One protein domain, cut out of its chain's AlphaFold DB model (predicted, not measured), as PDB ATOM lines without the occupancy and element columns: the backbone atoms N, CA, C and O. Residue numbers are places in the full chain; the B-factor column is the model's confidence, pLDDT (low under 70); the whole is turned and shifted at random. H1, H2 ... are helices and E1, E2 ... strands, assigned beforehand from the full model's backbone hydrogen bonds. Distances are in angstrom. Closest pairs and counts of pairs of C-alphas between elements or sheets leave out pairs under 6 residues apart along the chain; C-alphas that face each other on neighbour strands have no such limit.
ATOM      1  N   LEU A   2     531.444 452.777 438.299       77.56
ATOM      2  CA  LEU A   2     531.611 453.952 439.156       77.56
ATOM      3  C   LEU A   2     533.024 453.942 439.724       77.56
ATOM      4  O   LEU A   2     533.496 452.873 440.110       77.56
ATOM      5  N   THR A   3     533.688 455.093 439.764       72.88
ATOM      6  CA  THR A   3     534.983 455.208 440.452       72.88
ATOM      7  C   THR A   3     534.810 455.447 441.951       72.88
ATOM      8  O   THR A   3     535.679 455.058 442.723       72.88
ATOM      9  N   ALA A   4     533.685 456.033 442.376       75.19
ATOM     10  CA  ALA A   4     533.324 456.201 443.780       75.19
ATOM     11  C   ALA A   4     531.808 456.063 444.002       75.19
ATOM     12  O   ALA A   4     531.005 456.400 443.131       75.19
ATOM     13  N   GLY A   5     531.424 455.605 445.197       84.69
ATOM     14  CA  GLY A   5     530.029 455.486 445.633       84.69
ATOM     15  C   GLY A   5     529.233 454.360 444.962       84.69
ATOM     16  O   GLY A   5     529.725 453.623 444.109       84.69
ATOM     17  N   ALA A   6     527.970 454.233 445.363       86.75
ATOM     18  CA  ALA A   6     527.000 453.312 444.779       86.75
ATOM     19  C   ALA A   6     525.623 453.994 444.699       86.75
ATOM     20  O   ALA A   6     525.345 454.876 445.515       86.75
ATOM     21  N   PRO A   7     524.765 453.627 443.732       88.38
ATOM     22  CA  PRO A   7     523.380 454.078 443.734       88.38
ATOM     23  C   PRO A   7     522.641 453.568 444.975       88.38
ATOM     24  O   PRO A   7     523.020 452.546 445.557       88.38
ATOM     25  N   SER A   8     521.550 454.240 445.329       92.56
ATOM     26  CA  SER A   8     520.636 453.766 446.364       92.56
ATOM     27  C   SER A   8     520.094 452.368 446.042       92.56
ATOM     28  O   SER A   8     520.062 451.932 444.886       92.56
ATOM     29  N   ARG A   9     519.657 451.662 447.087       92.75
ATOM     30  CA  ARG A   9     518.918 450.393 446.987       92.75
ATOM     31  C   ARG A   9     517.408 450.579 447.126       92.75
ATOM     32  O   ARG A   9     516.671 449.618 446.941       92.75
ATOM     33  N   THR A  10     516.958 451.785 447.461       94.25
ATOM     34  CA  THR A  10     515.543 452.159 447.498       94.25
ATOM     35  C   THR A  10     515.172 452.839 446.194       94.25
ATOM     36  O   THR A  10     515.990 453.561 445.638       94.25
ATOM     37  N   CYS A  11     513.955 452.640 445.705       93.88
ATOM     38  CA  CYS A  11     513.430 453.359 444.547       93.88
ATOM     39  C   CYS A  11     512.026 453.884 444.834       93.88
ATOM     40  O   CYS A  11     511.296 453.308 445.645       93.88
ATOM     41  N   LEU A  12     511.618 454.912 444.095       92.44
ATOM     42  CA  LEU A  12     510.257 455.423 444.118       92.44
ATOM     43  C   LEU A  12     509.509 454.933 442.878       92.44
ATOM     44  O   LEU A  12     509.848 455.292 441.755       92.44
ATOM     45  N   HIS A  13     508.470 454.126 443.087       92.25
ATOM     46  CA  HIS A  13     507.583 453.679 442.019       92.25
ATOM     47  C   HIS A  13     506.237 454.400 442.109       92.25
ATOM     48  O   HIS A  13     505.411 454.109 442.974       92.25
ATOM     49  N   LEU A  14     505.996 455.333 441.188       90.00
ATOM     50  CA  LEU A  14     504.729 456.057 441.103       90.00
ATOM     51  C   LEU A  14     503.768 455.322 440.166       90.00
ATOM     52  O   LEU A  14     503.852 455.474 438.948       90.00
ATOM     53  N   ALA A  15     502.841 454.542 440.725       91.44
ATOM     54  CA  ALA A  15     501.906 453.712 439.955       91.44
ATOM     55  C   ALA A  15     501.147 454.490 438.860       91.44
ATOM     56  O   ALA A  15     500.964 453.991 437.751       91.44
ATOM     57  N   ALA A  16     500.761 455.739 439.147       87.81
ATOM     58  CA  ALA A  16     500.045 456.609 438.214       87.81
ATOM     59  C   ALA A  16     500.820 456.901 436.910       87.81
ATOM     60  O   ALA A  16     500.199 457.121 435.876       87.81
ATOM     61  N   PHE A  17     502.156 456.863 436.940       84.50
ATOM     62  CA  PHE A  17     503.024 457.176 435.792       84.50
ATOM     63  C   PHE A  17     503.648 455.943 435.148       84.50
ATOM     64  O   PHE A  17     504.234 456.029 434.074       84.50
ATOM     65  N   ASN A  18     503.530 454.796 435.807       88.81
ATOM     66  CA  ASN A  18     504.268 453.590 435.463       88.81
ATOM     67  C   ASN A  18     503.341 452.421 435.117       88.81
ATOM     68  O   ASN A  18     503.737 451.266 435.227       88.81
ATOM     69  N   GLY A  19     502.103 452.710 434.700       88.31
ATOM     70  CA  GLY A  19     501.143 451.689 434.273       88.31
ATOM     71  C   GLY A  19     500.615 450.830 435.426       88.31
ATOM     72  O   GLY A  19     500.533 449.608 435.298       88.31
ATOM     73  N   GLY A  20     500.301 451.447 436.568       93.62
ATOM     74  CA  GLY A  20     499.810 450.770 437.772       93.62
ATOM     75  C   GLY A  20     500.922 450.378 438.747       93.62
ATOM     76  O   GLY A  20     502.092 450.671 438.515       93.62
ATOM     77  N   GLY A  21     500.548 449.753 439.867       93.31
ATOM     78  CA  GLY A  21     501.508 449.253 440.855       93.31
ATOM     79  C   GLY A  21     502.259 448.010 440.372       93.31
ATOM     80  O   GLY A  21     501.850 447.360 439.412       93.31
ATOM     81  N   VAL A  22     503.342 447.661 441.068       94.50
ATOM     82  CA  VAL A  22     504.130 446.453 440.780       94.50
ATOM     83  C   VAL A  22     503.445 445.245 441.416       94.50
ATOM     84  O   VAL A  22     503.255 445.194 442.632       94.50
ATOM     85  N   CYS A  23     503.051 444.272 440.602       95.12
ATOM     86  CA  CYS A  23     502.275 443.108 441.047       95.12
ATOM     87  C   CYS A  23     502.814 441.775 440.515       95.12
ATOM     88  O   CYS A  23     502.336 440.712 440.907       95.12
ATOM     89  N   GLU A  24     503.828 441.826 439.661       95.81
ATOM     90  CA  GLU A  24     504.364 440.683 438.950       95.81
ATOM     91  C   GLU A  24     505.084 439.730 439.911       95.81
ATOM     92  O   GLU A  24     505.883 440.129 440.761       95.81
ATOM     93  N   THR A  25     504.789 438.441 439.775       95.75
ATOM     94  CA  THR A  25     505.405 437.355 440.543       95.75
ATOM     95  C   THR A  25     505.824 436.247 439.589       95.75
ATOM     96  O   THR A  25     505.208 436.048 438.537       95.75
ATOM     97  N   LEU A  26     506.894 435.529 439.935       94.81
ATOM     98  CA  LEU A  26     507.252 434.312 439.219       94.81
ATOM     99  C   LEU A  26     506.356 433.174 439.720       94.81
ATOM    100  O   LEU A  26     506.179 433.009 440.926       94.81
ATOM    101  N   ARG A  27     505.783 432.401 438.795       93.94
ATOM    102  CA  ARG A  27     504.961 431.237 439.142       93.94
ATOM    103  C   ARG A  27     505.806 430.216 439.909       93.94
ATOM    104  O   ARG A  27     506.926 429.914 439.504       93.94
ATOM    105  N   GLU A  28     505.246 429.657 440.977       92.56
ATOM    106  CA  GLU A  28     505.882 428.569 441.718       92.56
ATOM    107  C   GLU A  28     506.168 427.366 440.802       92.56
ATOM    108  O   GLU A  28     505.359 427.016 439.940       92.56
ATOM    109  N   GLY A  29     507.350 426.765 440.956       91.62
ATOM    110  CA  GLY A  29     507.808 425.659 440.114       91.62
ATOM    111  C   GLY A  29     508.273 426.060 438.709       91.62
ATOM    112  O   GLY A  29     508.610 425.180 437.919       91.62
ATOM    113  N   ASP A  30     508.320 427.353 438.364       92.50
ATOM    114  CA  ASP A  30     508.885 427.783 437.085       92.50
ATOM    115  C   ASP A  30     510.410 427.585 437.059       92.50
ATOM    116  O   ASP A  30     511.158 428.245 437.777       92.50
ATOM    117  N   SER A  31     510.872 426.672 436.204       94.62
ATOM    118  CA  SER A  31     512.290 426.331 436.037       94.62
ATOM    119  C   SER A  31     512.969 427.054 434.868       94.62
ATOM    120  O   SER A  31     514.094 426.718 434.501       94.62
ATOM    121  N   HIS A  32     512.273 427.986 434.211       96.31
ATOM    122  CA  HIS A  32     512.707 428.597 432.948       96.31
ATOM    123  C   HIS A  32     512.851 430.119 433.019       96.31
ATOM    124  O   HIS A  32     513.424 430.732 432.113       96.31
ATOM    125  N   GLY A  33     512.304 430.740 434.060       96.19
ATOM    126  CA  GLY A  33     512.474 432.136 434.409       96.19
ATOM    127  C   GLY A  33     513.622 432.319 435.392       96.19
ATOM    128  O   GLY A  33     513.690 431.668 436.429       96.19
ATOM    129  N   GLN A  34     514.501 433.261 435.084       96.31
ATOM    130  CA  GLN A  34     515.525 433.757 435.986       96.31
ATOM    131  C   GLN A  34     515.177 435.197 436.358       96.31
ATOM    132  O   GLN A  34     515.141 436.086 435.503       96.31
ATOM    133  N   VAL A  35     514.923 435.428 437.645       97.38
ATOM    134  CA  VAL A  35     514.721 436.774 438.185       97.38
ATOM    135  C   VAL A  35     516.063 437.502 438.215       97.38
ATOM    136  O   VAL A  35     517.054 436.981 438.721       97.38
ATOM    137  N   LEU A  36     516.094 438.705 437.644       96.94
ATOM    138  CA  LEU A  36     517.275 439.570 437.600       96.94
ATOM    139  C   LEU A  36     517.220 440.661 438.673       96.94
ATOM    140  O   LEU A  36     518.265 441.113 439.135       96.94
ATOM    141  N   ALA A  37     516.012 441.092 439.050       96.38
ATOM    142  CA  ALA A  37     515.780 442.055 440.118       96.38
ATOM    143  C   ALA A  37     514.377 441.896 440.719       96.38
ATOM    144  O   ALA A  37     513.415 441.585 440.008       96.38
ATOM    145  N   GLU A  38     514.267 442.190 442.013       96.75
ATOM    146  CA  GLU A  38     513.015 442.237 442.767       96.75
ATOM    147  C   GLU A  38     512.861 443.589 443.465       96.75
ATOM    148  O   GLU A  38     513.849 444.216 443.856       96.75
ATOM    149  N   LEU A  39     511.614 444.016 443.643       95.75
ATOM    150  CA  LEU A  39     511.231 445.114 444.520       95.75
ATOM    151  C   LEU A  39     510.563 444.543 445.764       95.75
ATOM    152  O   LEU A  39     509.724 443.647 445.665       95.75
ATOM    153  N   GLU A  40     510.932 445.074 446.926       96.06
ATOM    154  CA  GLU A  40     510.387 444.665 448.216       96.06
ATOM    155  C   GLU A  40     509.700 445.853 448.898       96.06
ATOM    156  O   GLU A  40     510.279 446.931 449.018       96.06
ATOM    157  N   GLN A  41     508.467 445.646 449.359       95.62
ATOM    158  CA  GLN A  41     507.730 446.604 450.181       95.62
ATOM    159  C   GLN A  41     506.933 445.845 451.242       95.62
ATOM    160  O   GLN A  41     506.184 444.926 450.919       95.62
ATOM    161  N   ASN A  42     507.078 446.235 452.513       94.94
ATOM    162  CA  ASN A  42     506.368 445.629 453.650       94.94
ATOM    163  C   ASN A  42     506.497 444.089 453.701       94.94
ATOM    164  O   ASN A  42     505.528 443.387 453.977       94.94
ATOM    165  N   GLY A  43     507.681 443.560 453.369       94.19
ATOM    166  CA  GLY A  43     507.967 442.120 453.318       94.19
ATOM    167  C   GLY A  43     507.426 441.382 452.085       94.19
ATOM    168  O   GLY A  43     507.751 440.214 451.886       94.19
ATOM    169  N   ALA A  44     506.638 442.034 451.225       95.38
ATOM    170  CA  ALA A  44     506.187 441.459 449.963       95.38
ATOM    171  C   ALA A  44     507.201 441.740 448.846       95.38
ATOM    172  O   ALA A  44     507.604 442.886 448.645       95.38
ATOM    173  N   ARG A  45     507.565 440.701 448.083       96.44
ATOM    174  CA  ARG A  45     508.469 440.801 446.926       96.44
ATOM    175  C   ARG A  45     507.727 440.698 445.607       96.44
ATOM    176  O   ARG A  45     506.779 439.917 445.481       96.44
ATOM    177  N   ARG A  46     508.150 441.495 444.629       96.88
ATOM    178  CA  ARG A  46     507.629 441.505 443.260       96.88
ATOM    179  C   ARG A  46     508.774 441.534 442.264       96.88
ATOM    180  O   ARG A  46     509.792 442.181 442.497       96.88
ATOM    181  N   VAL A  47     508.599 440.844 441.147       97.12
ATOM    182  CA  VAL A  47     509.602 440.760 440.086       97.12
ATOM    183  C   VAL A  47     509.651 442.092 439.344       97.12
ATOM    184  O   VAL A  47     508.633 442.576 438.857       97.12
ATOM    185  N   ALA A  48     510.844 442.673 439.228       96.44
ATOM    186  CA  ALA A  48     511.066 443.932 438.513       96.44
ATOM    187  C   ALA A  48     511.882 443.758 437.232       96.44
ATOM    188  O   ALA A  48     511.782 444.575 436.321       96.44
ATOM    189  N   ALA A  49     512.661 442.684 437.131       97.56
ATOM    190  CA  ALA A  49     513.282 442.269 435.885       97.56
ATOM    191  C   ALA A  49     513.434 440.749 435.851       97.56
ATOM    192  O   ALA A  49     513.768 440.129 436.863       97.56
ATOM    193  N   LEU A  50     513.223 440.150 434.682       97.56
ATOM    194  CA  LEU A  50     513.392 438.717 434.463       97.56
ATOM    195  C   LEU A  50     513.918 438.436 433.060       97.56
ATOM    196  O   LEU A  50     513.649 439.182 432.117       97.56
ATOM    197  N   VAL A  51     514.609 437.314 432.912       97.81
ATOM    198  CA  VAL A  51     514.831 436.676 431.616       97.81
ATOM    199  C   VAL A  51     514.191 435.297 431.634       97.81
ATOM    200  O   VAL A  51     514.242 434.587 432.633       97.81
ATOM    201  N   ARG A  52     513.563 434.917 430.528       97.25
ATOM    202  CA  ARG A  52     512.987 433.593 430.326       97.25
ATOM    203  C   ARG A  52     513.629 432.943 429.113       97.25
ATOM    204  O   ARG A  52     513.831 433.598 428.089       97.25
ATOM    205  N   ALA A  53     513.902 431.653 429.224       96.94
ATOM    206  CA  ALA A  53     514.331 430.818 428.114       96.94
ATOM    207  C   ALA A  53     513.701 429.434 428.269       96.94
ATOM    208  O   ALA A  53     513.896 428.777 429.289       96.94
ATOM    209  N   VAL A  54     512.950 428.985 427.264       96.50
ATOM    210  CA  VAL A  54     512.394 427.625 427.244       96.50
ATOM    211  C   VAL A  54     513.003 426.833 426.083       96.50
ATOM    212  O   VAL A  54     513.283 427.425 425.035       96.50
ATOM    213  N   PRO A  55     513.205 425.507 426.215       95.56
ATOM    214  CA  PRO A  55     513.844 424.698 425.172       95.56
ATOM    215  C   PRO A  55     513.172 424.810 423.796       95.56
ATOM    216  O   PRO A  55     513.841 424.802 422.764       95.56
ATOM    217  N   GLN A  56     511.849 424.991 423.774       96.69
ATOM    218  CA  GLN A  56     511.053 425.105 422.551       96.69
ATOM    219  C   GLN A  56     511.413 426.349 421.722       96.69
ATOM    220  O   GLN A  56     511.156 426.369 420.521       96.69
ATOM    221  N   TRP A  57     512.042 427.366 422.325       95.69
ATOM    222  CA  TRP A  57     512.501 428.574 421.629       95.69
ATOM    223  C   TRP A  57     513.851 428.397 420.924       95.69
ATOM    224  O   TRP A  57     514.339 429.351 420.324       95.69
ATOM    225  N   ARG A  58     514.464 427.202 420.981       93.12
ATOM    226  CA  ARG A  58     515.701 426.859 420.248       93.12
ATOM    227  C   ARG A  58     516.827 427.885 420.443       93.12
ATOM    228  O   ARG A  58     517.468 428.315 419.492       93.12
ATOM    229  N   GLY A  59     517.041 428.299 421.692       90.31
ATOM    230  CA  GLY A  59     518.045 429.305 422.065       90.31
ATOM    231  C   GLY A  59     517.515 430.741 422.152       90.31
ATOM    232  O   GLY A  59     518.207 431.602 422.695       90.31
ATOM    233  N   GLY A  60     516.284 431.000 421.698       92.81
ATOM    234  CA  GLY A  60     515.600 432.274 421.906       92.81
ATOM    235  C   GLY A  60     515.379 432.589 423.389       92.81
ATOM    236  O   GLY A  60     515.226 431.691 424.222       92.81
ATOM    237  N   ARG A  61     515.362 433.883 423.721       95.94
ATOM    238  CA  ARG A  61     515.162 434.395 425.082       95.94
ATOM    239  C   ARG A  61     514.250 435.612 425.061       95.94
ATOM    240  O   ARG A  61     514.292 436.400 424.121       95.94
ATOM    241  N   LEU A  62     513.483 435.783 426.130       96.44
ATOM    242  CA  LEU A  62     512.668 436.968 426.372       96.44
ATOM    243  C   LEU A  62     513.149 437.619 427.664       96.44
ATOM    244  O   LEU A  62     513.128 436.974 428.709       96.44
ATOM    245  N   ALA A  63     513.559 438.881 427.603       97.12
ATOM    246  CA  ALA A  63     513.819 439.669 428.799       97.12
ATOM    247  C   ALA A  63     512.689 440.681 429.000       97.12
ATOM    248  O   ALA A  63     512.211 441.286 428.042       97.12
ATOM    249  N   TRP A  64     512.263 440.854 430.245       96.56
ATOM    250  CA  TRP A  64     511.212 441.785 430.636       96.56
ATOM    251  C   TRP A  64     511.685 442.617 431.825       96.56
ATOM    252  O   TRP A  64     512.392 442.117 432.702       96.56
ATOM    253  N   VAL A  65     511.295 443.888 431.840       96.75
ATOM    254  CA  VAL A  65     511.603 444.844 432.904       96.75
ATOM    255  C   VAL A  65     510.343 445.639 433.211       96.75
ATOM    256  O   VAL A  65     509.679 446.125 432.292       96.75
ATOM    257  N   ARG A  66     510.031 445.806 434.497       95.31
ATOM    258  CA  ARG A  66     508.980 446.710 434.948       95.31
ATOM    259  C   ARG A  66     509.410 448.144 434.664       95.31
ATOM    260  O   ARG A  66     510.381 448.629 435.241       95.31
ATOM    261  N   GLY A  67     508.652 448.838 433.817       91.31
ATOM    262  CA  GLY A  67     508.837 450.268 433.599       91.31
ATOM    263  C   GLY A  67     508.649 451.022 434.913       91.31
ATOM    264  O   GLY A  67     507.564 451.002 435.486       91.31
ATOM    265  N   THR A  68     509.721 451.631 435.412       91.81
ATOM    266  CA  THR A  68     509.695 452.550 436.552       91.81
ATOM    267  C   THR A  68     510.587 453.726 436.203       91.81
ATOM    268  O   THR A  68     511.804 453.565 436.132       91.81
ATOM    269  N   SER A  69     509.968 454.872 435.946       88.12
ATOM    270  CA  SER A  69     510.661 456.128 435.682       88.12
ATOM    271  C   SER A  69     511.022 456.799 437.004       88.12
ATOM    272  O   SER A  69     510.129 457.169 437.771       88.12
ATOM    273  N   SER A  70     512.313 456.979 437.260       87.25
ATOM    274  CA  SER A  70     512.857 457.620 438.458       87.25
ATOM    275  C   SER A  70     512.837 459.146 438.310       87.25
ATOM    276  O   SER A  70     513.883 459.800 438.305       87.25
ATOM    277  N   VAL A  71     511.637 459.719 438.177       86.31
ATOM    278  CA  VAL A  71     511.405 461.152 437.940       86.31
ATOM    279  C   VAL A  71     510.468 461.767 438.978       86.31
ATOM    280  O   VAL A  71     509.504 461.139 439.413       86.31
ATOM    281  N   THR A  72     510.721 463.028 439.326       79.12
ATOM    282  CA  THR A  72     509.804 463.843 440.130       79.12
ATOM    283  C   THR A  72     508.833 464.614 439.238       79.12
ATOM    284  O   THR A  72     509.180 465.066 438.145       79.12
ATOM    285  N   LEU A  73     507.602 464.769 439.724       75.12
ATOM    286  CA  LEU A  73     506.574 465.610 439.103       75.12
ATOM    287  C   LEU A  73     506.753 467.072 439.498       75.12
ATOM    288  O   LEU A  73     506.537 467.976 438.688       75.12
ATOM    289  N   ASP A  74     507.203 467.288 440.732       70.75
ATOM    290  CA  ASP A  74     507.528 468.607 441.240       70.75
ATOM    291  C   ASP A  74     508.771 469.100 440.501       70.75
ATOM    292  O   ASP A  74     509.865 468.556 440.653       70.75
ATOM    293  N   GLY A  75     508.586 470.109 439.649       62.72
ATOM    294  CA  GLY A  75     509.665 470.703 438.863       62.72
ATOM    295  C   GLY A  75     509.710 470.306 437.388       62.72
ATOM    296  O   GLY A  75     510.613 470.773 436.695       62.72
ATOM    297  N   VAL A  76     508.741 469.537 436.870       67.75
ATOM    298  CA  VAL A  76     508.591 469.371 435.412       67.75
ATOM    299  C   VAL A  76     508.365 470.748 434.779       67.75
ATOM    300  O   VAL A  76     507.341 471.396 434.993       67.75
ATOM    301  N   ARG A  77     509.342 471.215 433.995       65.81
ATOM    302  CA  ARG A  77     509.271 472.474 433.241       65.81
ATOM    303  C   ARG A  77     509.335 472.165 431.751       65.81
ATOM    304  O   ARG A  77     510.385 471.810 431.217       65.81
ATOM    305  N   GLY A  78     508.202 472.306 431.066       73.12
ATOM    306  CA  GLY A  78     508.105 472.038 429.632       73.12
ATOM    307  C   GLY A  78     508.369 470.566 429.302       73.12
ATOM    308  O   GLY A  78     507.605 469.698 429.703       73.12
ATOM    309  N   ARG A  79     509.432 470.294 428.533       70.62
ATOM    310  CA  ARG A  79     509.774 468.945 428.038       70.62
ATOM    311  C   ARG A  79     510.811 468.204 428.894       70.62
ATOM    312  O   ARG A  79     511.156 467.077 428.554       70.62
ATOM    313  N   SER A  80     511.314 468.817 429.965       72.50
ATOM    314  CA  SER A  80     512.349 468.217 430.811       72.50
ATOM    315  C   SER A  80     511.734 467.537 432.029       72.50
ATOM    316  O   SER A  80     511.089 468.187 432.853       72.50
ATOM    317  N   LEU A  81     511.965 466.231 432.144       77.81
ATOM    318  CA  LEU A  81     511.714 465.480 433.369       77.81
ATOM    319  C   LEU A  81     512.914 465.652 434.301       77.81
ATOM    320  O   LEU A  81     514.058 465.556 433.859       77.81
ATOM    321  N   VAL A  82     512.653 465.903 435.581       83.12
ATOM    322  CA  VAL A  82     513.702 465.984 436.601       83.12
ATOM    323  C   VAL A  82     513.849 464.602 437.225       83.12
ATOM    324  O   VAL A  82     512.885 464.058 437.763       83.12
ATOM    325  N   THR A  83     515.035 464.011 437.130       86.12
ATOM    326  CA  THR A  83     515.320 462.688 437.697       86.12
ATOM    327  C   THR A  83     515.634 462.777 439.184       86.12
ATOM    328  O   THR A  83     516.233 463.750 439.643       86.12
ATOM    329  N   HIS A  84     515.286 461.741 439.945       88.38
ATOM    330  CA  HIS A  84     515.710 461.649 441.340       88.38
ATOM    331  C   HIS A  84     517.237 461.509 441.459       88.38
ATOM    332  O   HIS A  84     517.851 460.854 440.610       88.38
ATOM    333  N   PRO A  85     517.859 462.048 442.526       89.62
ATOM    334  CA  PRO A  85     519.269 461.809 442.805       89.62
ATOM    335  C   PRO A  85     519.550 460.300 442.924       89.62
ATOM    336  O   PRO A  85     518.964 459.643 443.789       89.62
ATOM    337  N   PRO A  86     520.471 459.725 442.122       90.69
ATOM    338  CA  PRO A  86     520.748 458.285 442.143       90.69
ATOM    339  C   PRO A  86     521.276 457.750 443.480       90.69
ATOM    340  O   PRO A  86     521.268 456.543 443.714       90.69
ATOM    341  N   THR A  87     521.772 458.633 444.347       92.00
ATOM    342  CA  THR A  87     522.219 458.331 445.716       92.00
ATOM    343  C   THR A  87     521.066 458.178 446.707       92.00
ATOM    344  O   THR A  87     521.260 457.575 447.755       92.00
ATOM    345  N   GLU A  88     519.876 458.678 446.376       92.19
ATOM    346  CA  GLU A  88     518.671 458.599 447.210       92.19
ATOM    347  C   GLU A  88     517.670 457.594 446.640       92.19
ATOM    348  O   GLU A  88     517.125 456.763 447.369       92.19
ATOM    349  N   GLN A  89     517.478 457.621 445.320       92.94
ATOM    350  CA  GLN A  89     516.581 456.726 444.601       92.94
ATOM    351  C   GLN A  89     517.337 455.991 443.500       92.94
ATOM    352  O   GLN A  89     518.006 456.591 442.666       92.94
ATOM    353  N   HIS A  90     517.207 454.673 443.475       92.12
ATOM    354  CA  HIS A  90     517.783 453.838 442.443       92.12
ATOM    355  C   HIS A  90     517.180 454.204 441.075       92.12
ATOM    356  O   HIS A  90     515.953 454.278 440.954       92.12
ATOM    357  N   PRO A  91     517.999 454.408 440.029       91.38
ATOM    358  CA  PRO A  91     517.504 454.605 438.670       91.38
ATOM    359  C   PRO A  91     517.041 453.259 438.097       91.38
ATOM    360  O   PRO A  91     517.845 452.490 437.562       91.38
ATOM    361  N   CYS A  92     515.757 452.929 438.248       92.38
ATOM    362  CA  CYS A  92     515.209 451.631 437.841       92.38
ATOM    363  C   CYS A  92     515.312 451.377 436.329       92.38
ATOM    364  O   CYS A  92     515.324 450.227 435.899       92.38
ATOM    365  N   GLU A  93     515.488 452.414 435.515       90.06
ATOM    366  CA  GLU A  93     515.769 452.311 434.082       90.06
ATOM    367  C   GLU A  93     517.079 451.554 433.804       90.06
ATOM    368  O   GLU A  93     517.234 450.924 432.753       90.06
ATOM    369  N   ALA A  94     518.016 451.544 434.760       90.88
ATOM    370  CA  ALA A  94     519.248 450.768 434.667       90.88
ATOM    371  C   ALA A  94     518.993 449.249 434.615       90.88
ATOM    372  O   ALA A  94     519.816 448.521 434.050       90.88
ATOM    373  N   LEU A  95     517.844 448.765 435.110       94.06
ATOM    374  CA  LEU A  95     517.446 447.354 435.020       94.06
ATOM    375  C   LEU A  95     517.378 446.856 433.572       94.06
ATOM    376  O   LEU A  95     517.699 445.695 433.309       94.06
ATOM    377  N   LEU A  96     517.075 447.736 432.610       94.44
ATOM    378  CA  LEU A  96     517.104 447.385 431.190       94.44
ATOM    379  C   LEU A  96     518.499 446.950 430.730       94.44
ATOM    380  O   LEU A  96     518.616 446.017 429.940       94.44
ATOM    381  N   ARG A  97     519.571 447.558 431.251       93.75
ATOM    382  CA  ARG A  97     520.948 447.163 430.903       93.75
ATOM    383  C   ARG A  97     521.278 445.768 431.439       93.75
ATOM    384  O   ARG A  97     521.947 444.998 430.753       93.75
ATOM    385  N   HIS A  98     520.766 445.416 432.618       93.62
ATOM    386  CA  HIS A  98     520.901 444.069 433.180       93.62
ATOM    387  C   HIS A  98     520.117 443.026 432.374       93.62
ATOM    388  O   HIS A  98     520.636 441.943 432.107       93.62
ATOM    389  N   ALA A  99     518.905 443.364 431.927       96.44
ATOM    390  CA  ALA A  99     518.110 442.524 431.035       96.44
ATOM    391  C   ALA A  99     518.793 442.318 429.670       96.44
ATOM    392  O   ALA A  99     518.921 441.187 429.203       96.44
ATOM    393  N   LEU A 100     519.306 443.392 429.062       95.88
ATOM    394  CA  LEU A 100     520.047 443.356 427.798       95.88
ATOM    395  C   LEU A 100     521.321 442.496 427.881       95.88
ATOM    396  O   LEU A 100     521.633 441.784 426.924       95.88
ATOM    397  N   ALA A 101     522.006 442.476 429.031       95.81
ATOM    398  CA  ALA A 101     523.150 441.590 429.271       95.81
ATOM    399  C   ALA A 101     522.809 440.108 429.096       95.81
ATOM    400  O   ALA A 101     523.601 439.358 428.527       95.81
ATOM    401  N   GLN A 102     521.600 439.696 429.482       95.88
ATOM    402  CA  GLN A 102     521.132 438.320 429.284       95.88
ATOM    403  C   GLN A 102     520.818 437.987 427.817       95.88
ATOM    404  O   GLN A 102     520.688 436.808 427.468       95.88
ATOM    405  N   LEU A 103     520.722 439.013 426.966       95.19
ATOM    406  CA  LEU A 103     520.525 438.935 425.517       95.19
ATOM    407  C   LEU A 103     521.829 439.185 424.731       95.19
ATOM    408  O   LEU A 103     521.785 439.408 423.522       95.19
ATOM    409  N   GLY A 104     522.987 439.170 425.402       94.44
ATOM    410  CA  GLY A 104     524.314 439.301 424.785       94.44
ATOM    411  C   GLY A 104     524.795 440.740 424.562       94.44
ATOM    412  O   GLY A 104     525.880 440.948 424.017       94.44
TER     413      GLY A 104
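This is residues 2 to 104 of the 292 residues of an uncharacterized protein of Lentisphaerae bacterium (UniProt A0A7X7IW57). A small, twisted sheet of three antiparallel strands, E1, E2 and E3, has one helix, H1, packed slantwise over one face, while a separate two-strand hairpin, E4 and E5, lies far from this body toward one end of the longest axis. A long stretch with no named element, residues 2 to 32, runs before the sheet, and E1 and E2 both bend sharply partway along. The printed part has 103 residues, with five named strands and one named helix in the order E1, E2, E3, E4, E5, H1; the larger sheet runs E1, E2, E3. The class is mixed, helices and strands, with under half of the residues in named elements. The whole is only just loose, close to compact, with a radius of gyration of the C-alphas of 15.6 A and spans of 48 by 32 by 29 A.

The larger sheet is made of E1, residues 33 to 41, E2, residues 44 to 52, and E3, residues 62 to 65. They form a meander, each strand the antiparallel neighbour of the one before. E1 and E3 are its edge strands and E2 is the inner strand. E1 and E2 are a hairpin, with 157 degrees between their directions; N 34 and O 51 are 2.8 A apart, and N 46 and O 39 are 2.9 A apart, both within hydrogen-bond range. E1 bends by 70 degrees at residue 36, and E2 by 64 degrees at residue 49. E2 and E3 are also a hairpin, at 147 degrees, with N 52 and O 62 within hydrogen-bond range at 2.8 A. H1, residues 92 to 101, is on this sheet at a height of 7.9 A over it, and the two make two layers, a helix on one face of a sheet. H1 lies over E2 and, only just, over E3, on which 3 of its C-alphas fall. On the local plane its line and that of E2 stand at 31 degrees, only just slantwise to the strands. The closest C-alphas of E3 and H1 are those of Ala 63 and Ala 99, 5.6 A apart, and those of E2 and H1 are Ala 49 and Leu 95, 6.6 A apart. In H1, 3 of 6 O i to N i+4 pairs and 6 of 7 O i to N i+3 pairs are within hydrogen-bond range. E4, residues 71 to 77, and E5, residues 80 to 83, are an antiparallel hairpin at 146 degrees, with N 72 and O 82 within hydrogen-bond range at 2.9 A. E4 is apart from E1, E2, E3 and H1, and E5 is apart from E1, E2 and E3.

E1 begins at C-alpha 33, (512.474, 432.136, 434.409), and is 21.9 A long. E2 is 22.2 A long, and E3 is 10.3 A. E4 begins at C-alpha 71, (511.405, 461.152, 437.940), and is 12.4 A long; E5 is 9.3 A. H1 is 15.4 A long and ends at C-alpha 101, (523.150, 441.590, 429.271).

The two C-alphas farthest apart are those of Pro 55, between E2 and E3, and Arg 77, in E4, at 48.7 A. The links E1 to E2, E3 to E4 and E4 to E5 are tight, those from E2 to E3 and from E5 to H1 are short, and no link is long. The printed part has no cut. The mean pLDDT of the printed part is 90.7, and the residues under 70 are 75 to 77; E4 has a mean of 73.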